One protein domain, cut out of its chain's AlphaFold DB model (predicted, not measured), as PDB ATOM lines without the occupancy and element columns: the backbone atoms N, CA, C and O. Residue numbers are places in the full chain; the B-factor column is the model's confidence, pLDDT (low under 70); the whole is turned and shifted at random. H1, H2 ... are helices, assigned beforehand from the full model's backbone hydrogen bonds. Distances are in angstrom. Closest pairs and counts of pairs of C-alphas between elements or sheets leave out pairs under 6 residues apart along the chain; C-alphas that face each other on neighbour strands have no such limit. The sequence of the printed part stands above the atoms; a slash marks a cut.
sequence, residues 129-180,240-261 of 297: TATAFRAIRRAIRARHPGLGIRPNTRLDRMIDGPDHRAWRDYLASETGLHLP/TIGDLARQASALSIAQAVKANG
ATOM      1  N   THR A 129     -28.774  32.739 -42.932       96.12
ATOM      2  CA  THR A 129     -28.586  33.028 -41.503       96.12
ATOM      3  C   THR A 129     -27.830  34.340 -41.290       96.12
ATOM      4  O   THR A 129     -28.197  35.149 -40.438       96.12
ATOM      5  N   ALA A 130     -26.793  34.605 -42.093       96.50
ATOM      6  CA  ALA A 130     -26.037  35.852 -42.000       96.50
ATOM      7  C   ALA A 130     -26.876  37.071 -42.416       96.50
ATOM      8  O   ALA A 130     -26.730  38.152 -41.837       96.50
ATOM      9  N   THR A 131     -27.753  36.906 -43.406       97.06
ATOM     10  CA  THR A 131     -28.672  37.949 -43.870       97.06
ATOM     11  C   THR A 131     -29.728  38.256 -42.809       97.06
ATOM     12  O   THR A 131     -29.867  39.422 -42.426       97.06
ATOM     13  N   ALA A 132     -30.364  37.227 -42.244       97.50
ATOM     14  CA  ALA A 132     -31.319  37.351 -41.144       97.50
ATOM     15  C   ALA A 132     -30.678  38.000 -39.908       97.50
ATOM     16  O   ALA A 132     -31.189  38.989 -39.385       97.50
ATOM     17  N   PHE A 133     -29.485  37.546 -39.504       98.06
ATOM     18  CA  PHE A 133     -28.749  38.143 -38.387       98.06
ATOM     19  C   PHE A 133     -28.471  39.633 -38.611       98.06
ATOM     20  O   PHE A 133     -28.622  40.442 -37.697       98.06
ATOM     21  N   ARG A 134     -28.069  40.032 -39.825       97.88
ATOM     22  CA  ARG A 134     -27.826  41.448 -40.152       97.88
ATOM     23  C   ARG A 134     -29.108  42.275 -40.135       97.88
ATOM     24  O   ARG A 134     -29.034  43.447 -39.764       97.88
ATOM     25  N   ALA A 135     -30.239  41.710 -40.554       97.62
ATOM     26  CA  ALA A 135     -31.539  42.372 -40.487       97.62
ATOM     27  C   ALA A 135     -31.958  42.586 -39.026       97.62
ATOM     28  O   ALA A 135     -32.126  43.732 -38.610       97.62
ATOM     29  N   ILE A 136     -31.968  41.519 -38.220       97.69
ATOM     30  CA  ILE A 136     -32.295  41.568 -36.788       97.69
ATOM     31  C   ILE A 136     -31.367  42.547 -36.064       97.69
ATOM     32  O   ILE A 136     -31.824  43.488 -35.427       97.69
ATOM     33  N   ARG A 137     -30.046  42.420 -36.236       97.75
ATOM     34  CA  ARG A 137     -29.062  43.328 -35.624       97.75
ATOM     35  C   ARG A 137     -29.327  44.798 -35.947       97.75
ATOM     36  O   ARG A 137     -29.062  45.657 -35.108       97.75
ATOM     37  N   ARG A 138     -29.777  45.103 -37.166       97.56
ATOM     38  CA  ARG A 138     -30.085  46.472 -37.593       97.56
ATOM     39  C   ARG A 138     -31.324  47.004 -36.878       97.56
ATOM     40  O   ARG A 138     -31.247  48.116 -36.370       97.56
ATOM     41  N   ALA A 139     -32.386  46.204 -36.789       97.00
ATOM     42  CA  ALA A 139     -33.599  46.551 -36.050       97.00
ATOM     43  C   ALA A 139     -33.292  46.795 -34.563       97.00
ATOM     44  O   ALA A 139     -33.595  47.856 -34.031       97.00
ATOM     45  N   ILE A 140     -32.547  45.895 -33.910       96.12
ATOM     46  CA  ILE A 140     -32.170  46.067 -32.494       96.12
ATOM     47  C   ILE A 140     -31.349  47.347 -32.283       96.12
ATOM     48  O   ILE A 140     -31.590  48.107 -31.346       96.12
ATOM     49  N   ARG A 141     -30.391  47.636 -33.173       96.25
ATOM     50  CA  ARG A 141     -29.571  48.857 -33.091       96.25
ATOM     51  C   ARG A 141     -30.360  50.146 -33.269       96.25
ATOM     52  O   ARG A 141     -29.875  51.179 -32.816       96.25
ATOM     53  N   ALA A 142     -31.517  50.102 -33.923       95.88
ATOM     54  CA  ALA A 142     -32.376  51.271 -34.060       95.88
ATOM     55  C   ALA A 142     -32.978  51.691 -32.707       95.88
ATOM     56  O   ALA A 142     -33.079  52.886 -32.448       95.88
ATOM     57  N   ARG A 143     -33.298  50.732 -31.823       94.50
ATOM     58  CA  ARG A 143     -33.743  51.009 -30.442       94.50
ATOM     59  C   ARG A 143     -32.591  51.202 -29.458       94.50
ATOM     60  O   ARG A 143     -32.699  52.011 -28.546       94.50
ATOM     61  N   HIS A 144     -31.476  50.506 -29.674       94.56
ATOM     62  CA  HIS A 144     -30.323  50.523 -28.773       94.56
ATOM     63  C   HIS A 144     -29.036  50.936 -29.504       94.56
ATOM     64  O   HIS A 144     -28.181  50.088 -29.819       94.56
ATOM     65  N   PRO A 145     -28.872  52.236 -29.808       94.38
ATOM     66  CA  PRO A 145     -27.662  52.726 -30.448       94.38
ATOM     67  C   PRO A 145     -26.444  52.469 -29.549       94.38
ATOM     68  O   PRO A 145     -26.490  52.634 -28.335       94.38
ATOM     69  N   GLY A 146     -25.334  52.035 -30.148       92.94
ATOM     70  CA  GLY A 146     -24.074  51.778 -29.433       92.94
ATOM     71  C   GLY A 146     -23.865  50.338 -28.950       92.94
ATOM     72  O   GLY A 146     -22.727  49.972 -28.655       92.94
ATOM     73  N   LEU A 147     -24.887  49.471 -28.960       94.25
ATOM     74  CA  LEU A 147     -24.696  48.074 -28.557       94.25
ATOM     75  C   LEU A 147     -23.850  47.268 -29.567       94.25
ATOM     76  O   LEU A 147     -24.083  47.208 -30.790       94.25
ATOM     77  N   GLY A 148     -22.840  46.592 -29.019       95.81
ATOM     78  CA  GLY A 148     -21.936  45.678 -29.711       95.81
ATOM     79  C   GLY A 148     -22.559  44.304 -29.955       95.81
ATOM     80  O   GLY A 148     -22.097  43.316 -29.403       95.81
ATOM     81  N   ILE A 149     -23.595  44.234 -30.791       97.31
ATOM     82  CA  ILE A 149     -24.336  42.989 -31.043       97.31
ATOM     83  C   ILE A 149     -23.509  42.002 -31.885       97.31
ATOM     84  O   ILE A 149     -23.106  42.325 -33.012       97.31
ATOM     85  N   ARG A 150     -23.299  40.796 -31.349       97.62
ATOM     86  CA  ARG A 150     -22.653  39.630 -31.982       97.62
ATOM     87  C   ARG A 150     -23.623  38.434 -32.008       97.62
ATOM     88  O   ARG A 150     -24.575  38.435 -31.234       97.62
ATOM     89  N   PRO A 151     -23.393  37.401 -32.839       97.88
ATOM     90  CA  PRO A 151     -24.263  36.220 -32.872       97.88
ATOM     91  C   PRO A 151     -24.413  35.528 -31.512       97.88
ATOM     92  O   PRO A 151     -25.515  35.170 -31.140       97.88
ATOM     93  N   ASN A 152     -23.339  35.439 -30.723       97.69
ATOM     94  CA  ASN A 152     -23.355  34.848 -29.378       97.69
ATOM     95  C   ASN A 152     -23.881  35.788 -28.278       97.69
ATOM     96  O   ASN A 152     -23.741  35.497 -27.090       97.69
ATOM     97  N   THR A 153     -24.405  36.959 -28.643       97.31
ATOM     98  CA  THR A 153     -24.967  37.874 -27.651       97.31
ATOM     99  C   THR A 153     -26.284  37.307 -27.153       97.31
ATOM    100  O   THR A 153     -27.133  36.926 -27.961       97.31
ATOM    101  N   ARG A 154     -26.427  37.232 -25.827       96.50
ATOM    102  CA  ARG A 154     -27.624  36.675 -25.202       96.50
ATOM    103  C   ARG A 154     -28.845  37.525 -25.528       96.50
ATOM    104  O   ARG A 154     -28.769  38.755 -25.492       96.50
ATOM    105  N   LEU A 155     -29.940  36.851 -25.856       94.25
ATOM    106  CA  LEU A 155     -31.186  37.478 -26.284       94.25
ATOM    107  C   LEU A 155     -31.898  38.187 -25.121       94.25
ATOM    108  O   LEU A 155     -32.405  39.292 -25.292       94.25
ATOM    109  N   ASP A 156     -31.830  37.609 -23.922       91.56
ATOM    110  CA  ASP A 156     -32.409  38.147 -22.682       91.56
ATOM    111  C   ASP A 156     -31.875  39.532 -22.279       91.56
ATOM    112  O   ASP A 156     -32.577  40.304 -21.639       91.56
ATOM    113  N   ARG A 157     -30.648  39.881 -22.679       91.69
ATOM    114  CA  ARG A 157     -30.051  41.202 -22.418       91.69
ATOM    115  C   ARG A 157     -30.532  42.297 -23.364       91.69
ATOM    116  O   ARG A 157     -30.175  43.451 -23.153       91.69
ATOM    117  N   MET A 158     -31.235  41.933 -24.434       91.31
ATOM    118  CA  MET A 158     -31.695  42.873 -25.459       91.31
ATOM    119  C   MET A 158     -33.169  43.221 -25.324       91.31
ATOM    120  O   MET A 158     -33.591  44.254 -25.830       91.31
ATOM    121  N   ILE A 159     -33.950  42.353 -24.691       89.19
ATOM    122  CA  ILE A 159     -35.388  42.539 -24.565       89.19
ATOM    123  C   ILE A 159     -35.641  43.378 -23.319       89.19
ATOM    124  O   ILE A 159     -35.490  42.912 -22.189       89.19
ATOM    125  N   ASP A 160     -36.013  44.634 -23.538       82.56
ATOM    126  CA  ASP A 160     -36.456  45.515 -22.466       82.56
ATOM    127  C   ASP A 160     -37.836  45.066 -21.973       82.56
ATOM    128  O   ASP A 160     -38.859  45.298 -22.618       82.56
ATOM    129  N   GLY A 161     -37.863  44.440 -20.798       82.38
ATOM    130  CA  GLY A 161     -39.099  44.090 -20.106       82.38
ATOM    131  C   GLY A 161     -39.626  42.679 -20.399       82.38
ATOM    132  O   GLY A 161     -38.952  41.860 -21.018       82.38
ATOM    133  N   PRO A 162     -40.824  42.356 -19.881       76.75
ATOM    134  CA  PRO A 162     -41.356  40.994 -19.895       76.75
ATOM    135  C   PRO A 162     -42.060  40.602 -21.203       76.75
ATOM    136  O   PRO A 162     -42.432  39.440 -21.351       76.75
ATOM    137  N   ASP A 163     -42.283  41.540 -22.127       84.44
ATOM    138  CA  ASP A 163     -43.125  41.311 -23.302       84.44
ATOM    139  C   ASP A 163     -42.305  40.945 -24.550       84.44
ATOM    140  O   ASP A 163     -41.990  41.778 -25.406       84.44
ATOM    141  N   HIS A 164     -41.972  39.657 -24.673       91.00
ATOM    142  CA  HIS A 164     -41.303  39.134 -25.864       91.00
ATOM    143  C   HIS A 164     -42.208  39.162 -27.108       91.00
ATOM    144  O   HIS A 164     -41.684  39.145 -28.221       91.00
ATOM    145  N   ARG A 165     -43.544  39.220 -26.963       90.81
ATOM    146  CA  ARG A 165     -44.467  39.286 -28.111       90.81
ATOM    147  C   ARG A 165     -44.376  40.642 -28.792       90.81
ATOM    148  O   ARG A 165     -44.145  40.687 -29.996       90.81
ATOM    149  N   ALA A 166     -44.431  41.730 -28.026       91.56
ATOM    150  CA  ALA A 166     -44.217  43.071 -28.571       91.56
ATOM    151  C   ALA A 166     -42.836  43.205 -29.237       91.56
ATOM    152  O   ALA A 166     -42.685  43.883 -30.256       91.56
ATOM    153  N   TRP A 167     -41.820  42.532 -28.688       94.12
ATOM    154  CA  TRP A 167     -40.483  42.502 -29.279       94.12
ATOM    155  C   TRP A 167     -40.421  41.695 -30.580       94.12
ATOM    156  O   TRP A 167     -39.814  42.157 -31.548       94.12
ATOM    157  N   ARG A 168     -41.078  40.529 -30.635       95.31
ATOM    158  CA  ARG A 168     -41.274  39.753 -31.868       95.31
ATOM    159  C   ARG A 168     -41.953  40.609 -32.930       95.31
ATOM    160  O   ARG A 168     -41.421  40.716 -34.026       95.31
ATOM    161  N   ASP A 169     -43.078  41.236 -32.604       94.88
ATOM    162  CA  ASP A 169     -43.874  42.024 -33.555       94.88
ATOM    163  C   ASP A 169     -43.085  43.204 -34.101       94.88
ATOM    164  O   ASP A 169     -43.063  43.449 -35.309       94.88
ATOM    165  N   TYR A 170     -42.347  43.883 -33.222       95.88
ATOM    166  CA  TYR A 170     -41.412  44.915 -33.630       95.88
ATOM    167  C   TYR A 170     -40.369  44.379 -34.617       95.88
ATOM    168  O   TYR A 170     -40.242  44.909 -35.719       95.88
ATOM    169  N   LEU A 171     -39.640  43.318 -34.259       96.50
ATOM    170  CA  LEU A 171     -38.611  42.762 -35.134       96.50
ATOM    171  C   LEU A 171     -39.189  42.261 -36.464       96.50
ATOM    172  O   LEU A 171     -38.571  42.488 -37.504       96.50
ATOM    173  N   ALA A 172     -40.350  41.608 -36.452       96.56
ATOM    174  CA  ALA A 172     -41.021  41.122 -37.652       96.56
ATOM    175  C   ALA A 172     -41.401  42.294 -38.567       96.56
ATOM    176  O   ALA A 172     -41.073  42.278 -39.752       96.56
ATOM    177  N   SER A 173     -41.982  43.363 -38.010       96.81
ATOM    178  CA  SER A 173     -42.356  44.559 -38.777       96.81
ATOM    179  C   SER A 173     -41.155  45.297 -39.387       96.81
ATOM    180  O   SER A 173     -41.232  45.765 -40.520       96.81
ATOM    181  N   GLU A 174     -40.022  45.363 -38.680       97.38
ATOM    182  CA  GLU A 174     -38.820  46.072 -39.143       97.38
ATOM    183  C   GLU A 174     -37.964  45.258 -40.116       97.38
ATOM    184  O   GLU A 174     -37.295  45.809 -40.993       97.38
ATOM    185  N   THR A 175     -37.914  43.937 -39.933       96.75
ATOM    186  CA  THR A 175     -37.061  43.058 -40.744       96.75
ATOM    187  C   THR A 175     -37.801  42.414 -41.905       96.75
ATOM    188  O   THR A 175     -37.153  41.991 -42.862       96.75
ATOM    189  N   GLY A 176     -39.130  42.336 -41.819       95.94
ATOM    190  CA  GLY A 176     -39.976  41.555 -42.710       95.94
ATOM    191  C   GLY A 176     -39.884  40.045 -42.484       95.94
ATOM    192  O   GLY A 176     -40.599  39.324 -43.161       95.94
ATOM    193  N   LEU A 177     -39.039  39.554 -41.570       96.44
ATOM    194  CA  LEU A 177     -38.828  38.120 -41.353       96.44
ATOM    195  C   LEU A 177     -39.992  37.483 -40.587       96.44
ATOM    196  O   LEU A 177     -40.545  38.096 -39.672       96.44
ATOM    197  N   HIS A 178     -40.275  36.213 -40.886       95.31
ATOM    198  CA  HIS A 178     -41.086  35.361 -40.019       95.31
ATOM    199  C   HIS A 178     -40.231  34.952 -38.818       95.31
ATOM    200  O   HIS A 178     -39.157  34.361 -38.960       95.31
ATOM    201  N   LEU A 179     -40.684  35.328 -37.626       95.94
ATOM    202  CA  LEU A 179     -39.996  35.051 -36.371       95.94
ATOM    203  C   LEU A 179     -40.759  33.990 -35.585       95.94
ATOM    204  O   LEU A 179     -41.990  34.018 -35.586       95.94
ATOM    205  N   PRO A 180     -40.051  33.100 -34.868       94.06
ATOM    206  CA  PRO A 180     -40.704  32.110 -34.032       94.06
ATOM    207  C   PRO A 180     -41.539  32.797 -32.951       94.06
ATOM    208  O   PRO A 180     -41.112  33.774 -32.316       94.06
ATOM    209  N   THR A 240     -29.257  32.846 -27.767       97.44
ATOM    210  CA  THR A 240     -28.528  33.919 -28.450       97.44
ATOM    211  C   THR A 240     -29.285  34.495 -29.646       97.44
ATOM    212  O   THR A 240     -30.165  33.868 -30.230       97.44
ATOM    213  N   ILE A 241     -28.905  35.706 -30.061       96.94
ATOM    214  CA  ILE A 241     -29.448  36.346 -31.274       96.94
ATOM    215  C   ILE A 241     -29.092  35.539 -32.531       96.94
ATOM    216  O   ILE A 241     -29.822  35.572 -33.519       96.94
ATOM    217  N   GLY A 242     -27.964  34.825 -32.517       97.19
ATOM    218  CA  GLY A 242     -27.574  33.914 -33.587       97.19
ATOM    219  C   GLY A 242     -28.548  32.748 -33.744       97.19
ATOM    220  O   GLY A 242     -28.873  32.402 -34.877       97.19
ATOM    221  N   ASP A 243     -29.050  32.205 -32.632       96.38
ATOM    222  CA  ASP A 243     -30.040  31.121 -32.638       96.38
ATOM    223  C   ASP A 243     -31.369  31.624 -33.204       96.38
ATOM    224  O   ASP A 243     -31.897  31.044 -34.152       96.38
ATOM    225  N   LEU A 244     -31.831  32.790 -32.730       96.69
ATOM    226  CA  LEU A 244     -33.024  33.450 -33.269       96.69
ATOM    227  C   LEU A 244     -32.889  33.731 -34.773       96.69
ATOM    228  O   LEU A 244     -33.822  33.498 -35.533       96.69
ATOM    229  N   ALA A 245     -31.727  34.207 -35.228       97.19
ATOM    230  CA  ALA A 245     -31.481  34.474 -36.643       97.19
ATOM    231  C   ALA A 245     -31.475  33.203 -37.501       97.19
ATOM    232  O   ALA A 245     -31.896  33.253 -38.656       97.19
ATOM    233  N   ARG A 246     -30.996  32.078 -36.956       96.44
ATOM    234  CA  ARG A 246     -31.023  30.779 -37.634       96.44
ATOM    235  C   ARG A 246     -32.461  30.301 -37.808       96.44
ATOM    236  O   ARG A 246     -32.848  30.027 -38.943       96.44
ATOM    237  N   GLN A 247     -33.252  30.334 -36.737       96.00
ATOM    238  CA  GLN A 247     -34.671  29.985 -36.786       96.00
ATOM    239  C   GLN A 247     -35.443  30.898 -37.746       96.00
ATOM    240  O   GLN A 247     -36.140  30.427 -38.636       96.00
ATOM    241  N   ALA A 248     -35.252  32.215 -37.636       96.81
ATOM    242  CA  ALA A 248     -35.901  33.192 -38.505       96.81
ATOM    243  C   ALA A 248     -35.565  32.973 -39.987       96.81
ATOM    244  O   ALA A 248     -36.429  33.101 -40.851       96.81
ATOM    245  N   SER A 249     -34.306  32.635 -40.296       96.69
ATOM    246  CA  SER A 249     -33.896  32.346 -41.673       96.69
ATOM    247  C   SER A 249     -34.535  31.079 -42.235       96.69
ATOM    248  O   SER A 249     -34.847  31.054 -43.421       96.69
ATOM    249  N   ALA A 250     -34.761  30.067 -41.392       95.56
ATOM    250  CA  ALA A 250     -35.456  28.845 -41.775       95.56
ATOM    251  C   ALA A 250     -36.943  29.103 -42.064       95.56
ATOM    252  O   ALA A 250     -37.452  28.661 -43.087       95.56
ATOM    253  N   LEU A 251     -37.608  29.896 -41.221       95.69
ATOM    254  CA  LEU A 251     -39.021  30.255 -41.396       95.69
ATOM    255  C   LEU A 251     -39.268  31.250 -42.544       95.69
ATOM    256  O   LEU A 251     -40.406  31.464 -42.938       95.69
ATOM    257  N   SER A 252     -38.220  31.886 -43.080       96.69
ATOM    258  CA  SER A 252     -38.330  32.945 -44.097       96.69
ATOM    259  C   SER A 252     -37.722  32.554 -45.452       96.69
ATOM    260  O   SER A 252     -37.244  33.426 -46.189       96.69
ATOM    261  N   ILE A 253     -37.707  31.263 -45.812       97.12
ATOM    262  CA  ILE A 253     -37.128  30.815 -47.091       97.12
ATOM    263  C   ILE A 253     -37.877  31.388 -48.290       97.12
ATOM    264  O   ILE A 253     -37.226  31.842 -49.233       97.12
ATOM    265  N   ALA A 254     -39.208  31.450 -48.251       97.19
ATOM    266  CA  ALA A 254     -40.009  32.045 -49.322       97.19
ATOM    267  C   ALA A 254     -39.512  33.453 -49.699       97.19
ATOM    268  O   ALA A 254     -39.343  33.805 -50.871       97.19
ATOM    269  N   GLN A 255     -39.198  34.263 -48.684       96.25
ATOM    270  CA  GLN A 255     -38.693  35.621 -48.866       96.25
ATOM    271  C   GLN A 255     -37.278  35.634 -49.442       96.25
ATOM    272  O   GLN A 255     -36.961  36.463 -50.298       96.25
ATOM    273  N   ALA A 256     -36.430  34.705 -49.002       95.44
ATOM    274  CA  ALA A 256     -35.083  34.548 -49.525       95.44
ATOM    275  C   ALA A 256     -35.075  34.145 -51.006       95.44
ATOM    276  O   ALA A 256     -34.307  34.715 -51.785       95.44
ATOM    277  N   VAL A 257     -35.945  33.214 -51.398       96.81
ATOM    278  CA  VAL A 257     -36.130  32.787 -52.791       96.81
ATOM    279  C   VAL A 257     -36.672  33.946 -53.620       96.81
ATOM    280  O   VAL A 257     -36.126  34.245 -54.677       96.81
ATOM    281  N   LYS A 258     -37.662  34.689 -53.113       96.56
ATOM    282  CA  LYS A 258     -38.188  35.888 -53.782       96.56
ATOM    283  C   LYS A 258     -37.123  36.973 -53.989       96.56
ATOM    284  O   LYS A 258     -37.141  37.657 -55.007       96.56
ATOM    285  N   ALA A 259     -36.207  37.147 -53.035       95.50
ATOM    286  CA  ALA A 259     -35.164  38.169 -53.097       95.50
ATOM    287  C   ALA A 259     -33.966  37.775 -53.979       95.50
ATOM    288  O   ALA A 259     -33.414  38.632 -54.666       95.50
ATOM    289  N   ASN A 260     -33.550  36.505 -53.947       95.81
ATOM    290  CA  ASN A 260     -32.324  36.038 -54.605       95.81
ATOM    291  C   ASN A 260     -32.577  35.173 -55.852       95.81
ATOM    292  O   ASN A 260     -31.632  34.833 -56.558       95.81
ATOM    293  N   GLY A 261     -33.826  34.785 -56.114       96.38
ATOM    294  CA  GLY A 261     -34.236  33.884 -57.195       96.38
ATOM    295  C   GLY A 261     -34.055  32.393 -56.889       96.38
ATOM    296  O   GLY A 261     -34.741  31.575 -57.490       96.38
TER     297      GLY A 261
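What this domain is: This is residues 129 to 180 and 240 to 261 of the 297 residues of an uncharacterized protein of Bosea sp. BK604 (UniProt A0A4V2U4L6). One helix, H1, forms the middle, with H2 and H3 packed on it at large angles and apart from each other; the short H4 follows H3 at one end of the long axis. A long loop without a named element, residues 144 to 163, leads from H1 to H2, and its Gly 161 lies at the other end. The printed part has 74 residues with four named helices, in the order H1, H2, H3, H4, and no named strand; its class is all helix. It is compact, with a radius of gyration of the C-alphas of 11.9 A, and elongated in outline, spanning 37 by 23 by 19 A.

Where its parts are: H1, residues 129 to 143, begins at C-alpha 129 (-28.586, 33.028, -41.503) and measures 21.7 A from first to last C-alpha. H2 holds residues 164 to 175 over 16.0 A. H3 holds residues 241 to 251 over 15.2 A. H4, residues 253 to 260, measures 10.3 A and ends at C-alpha 260 (-32.324, 36.038, -54.605).

How they stand to each other: H1 touches H2 with residues 135 to 140 alone, and H2 touches it with residues 171 to 175 alone; the closest C-alphas, of Ala 135 and Thr 175, are 5.6 A apart. Their lines are only just about perpendicular, at 71 degrees. H1 touches H3 at a steep tilt of 59 degrees, opposite ways; the closest C-alphas, of Phe 133 and Ala 245, are 4.9 A apart. H2 and H3 are apart. H3 and H4 meet only through their link, and H4 is apart from H1 and H2. Every O i to N i+4 pair is within hydrogen-bond range in H2, H3 and H4; in H1, 10 of 11 are.

The domain as a whole: The two C-alphas farthest apart, of Gly 161 and Gly 261, are 38.8 A apart. Residues 181 to 239 are not printed, and C-alphas 180 and 240 are 13.5 A apart across this cut, which falls in the link from H2 to H3. The link from H1 to H2 is long, and that from H3 to H4 is tight. The mean pLDDT of the printed part is 95.0, and no printed residue is under 70.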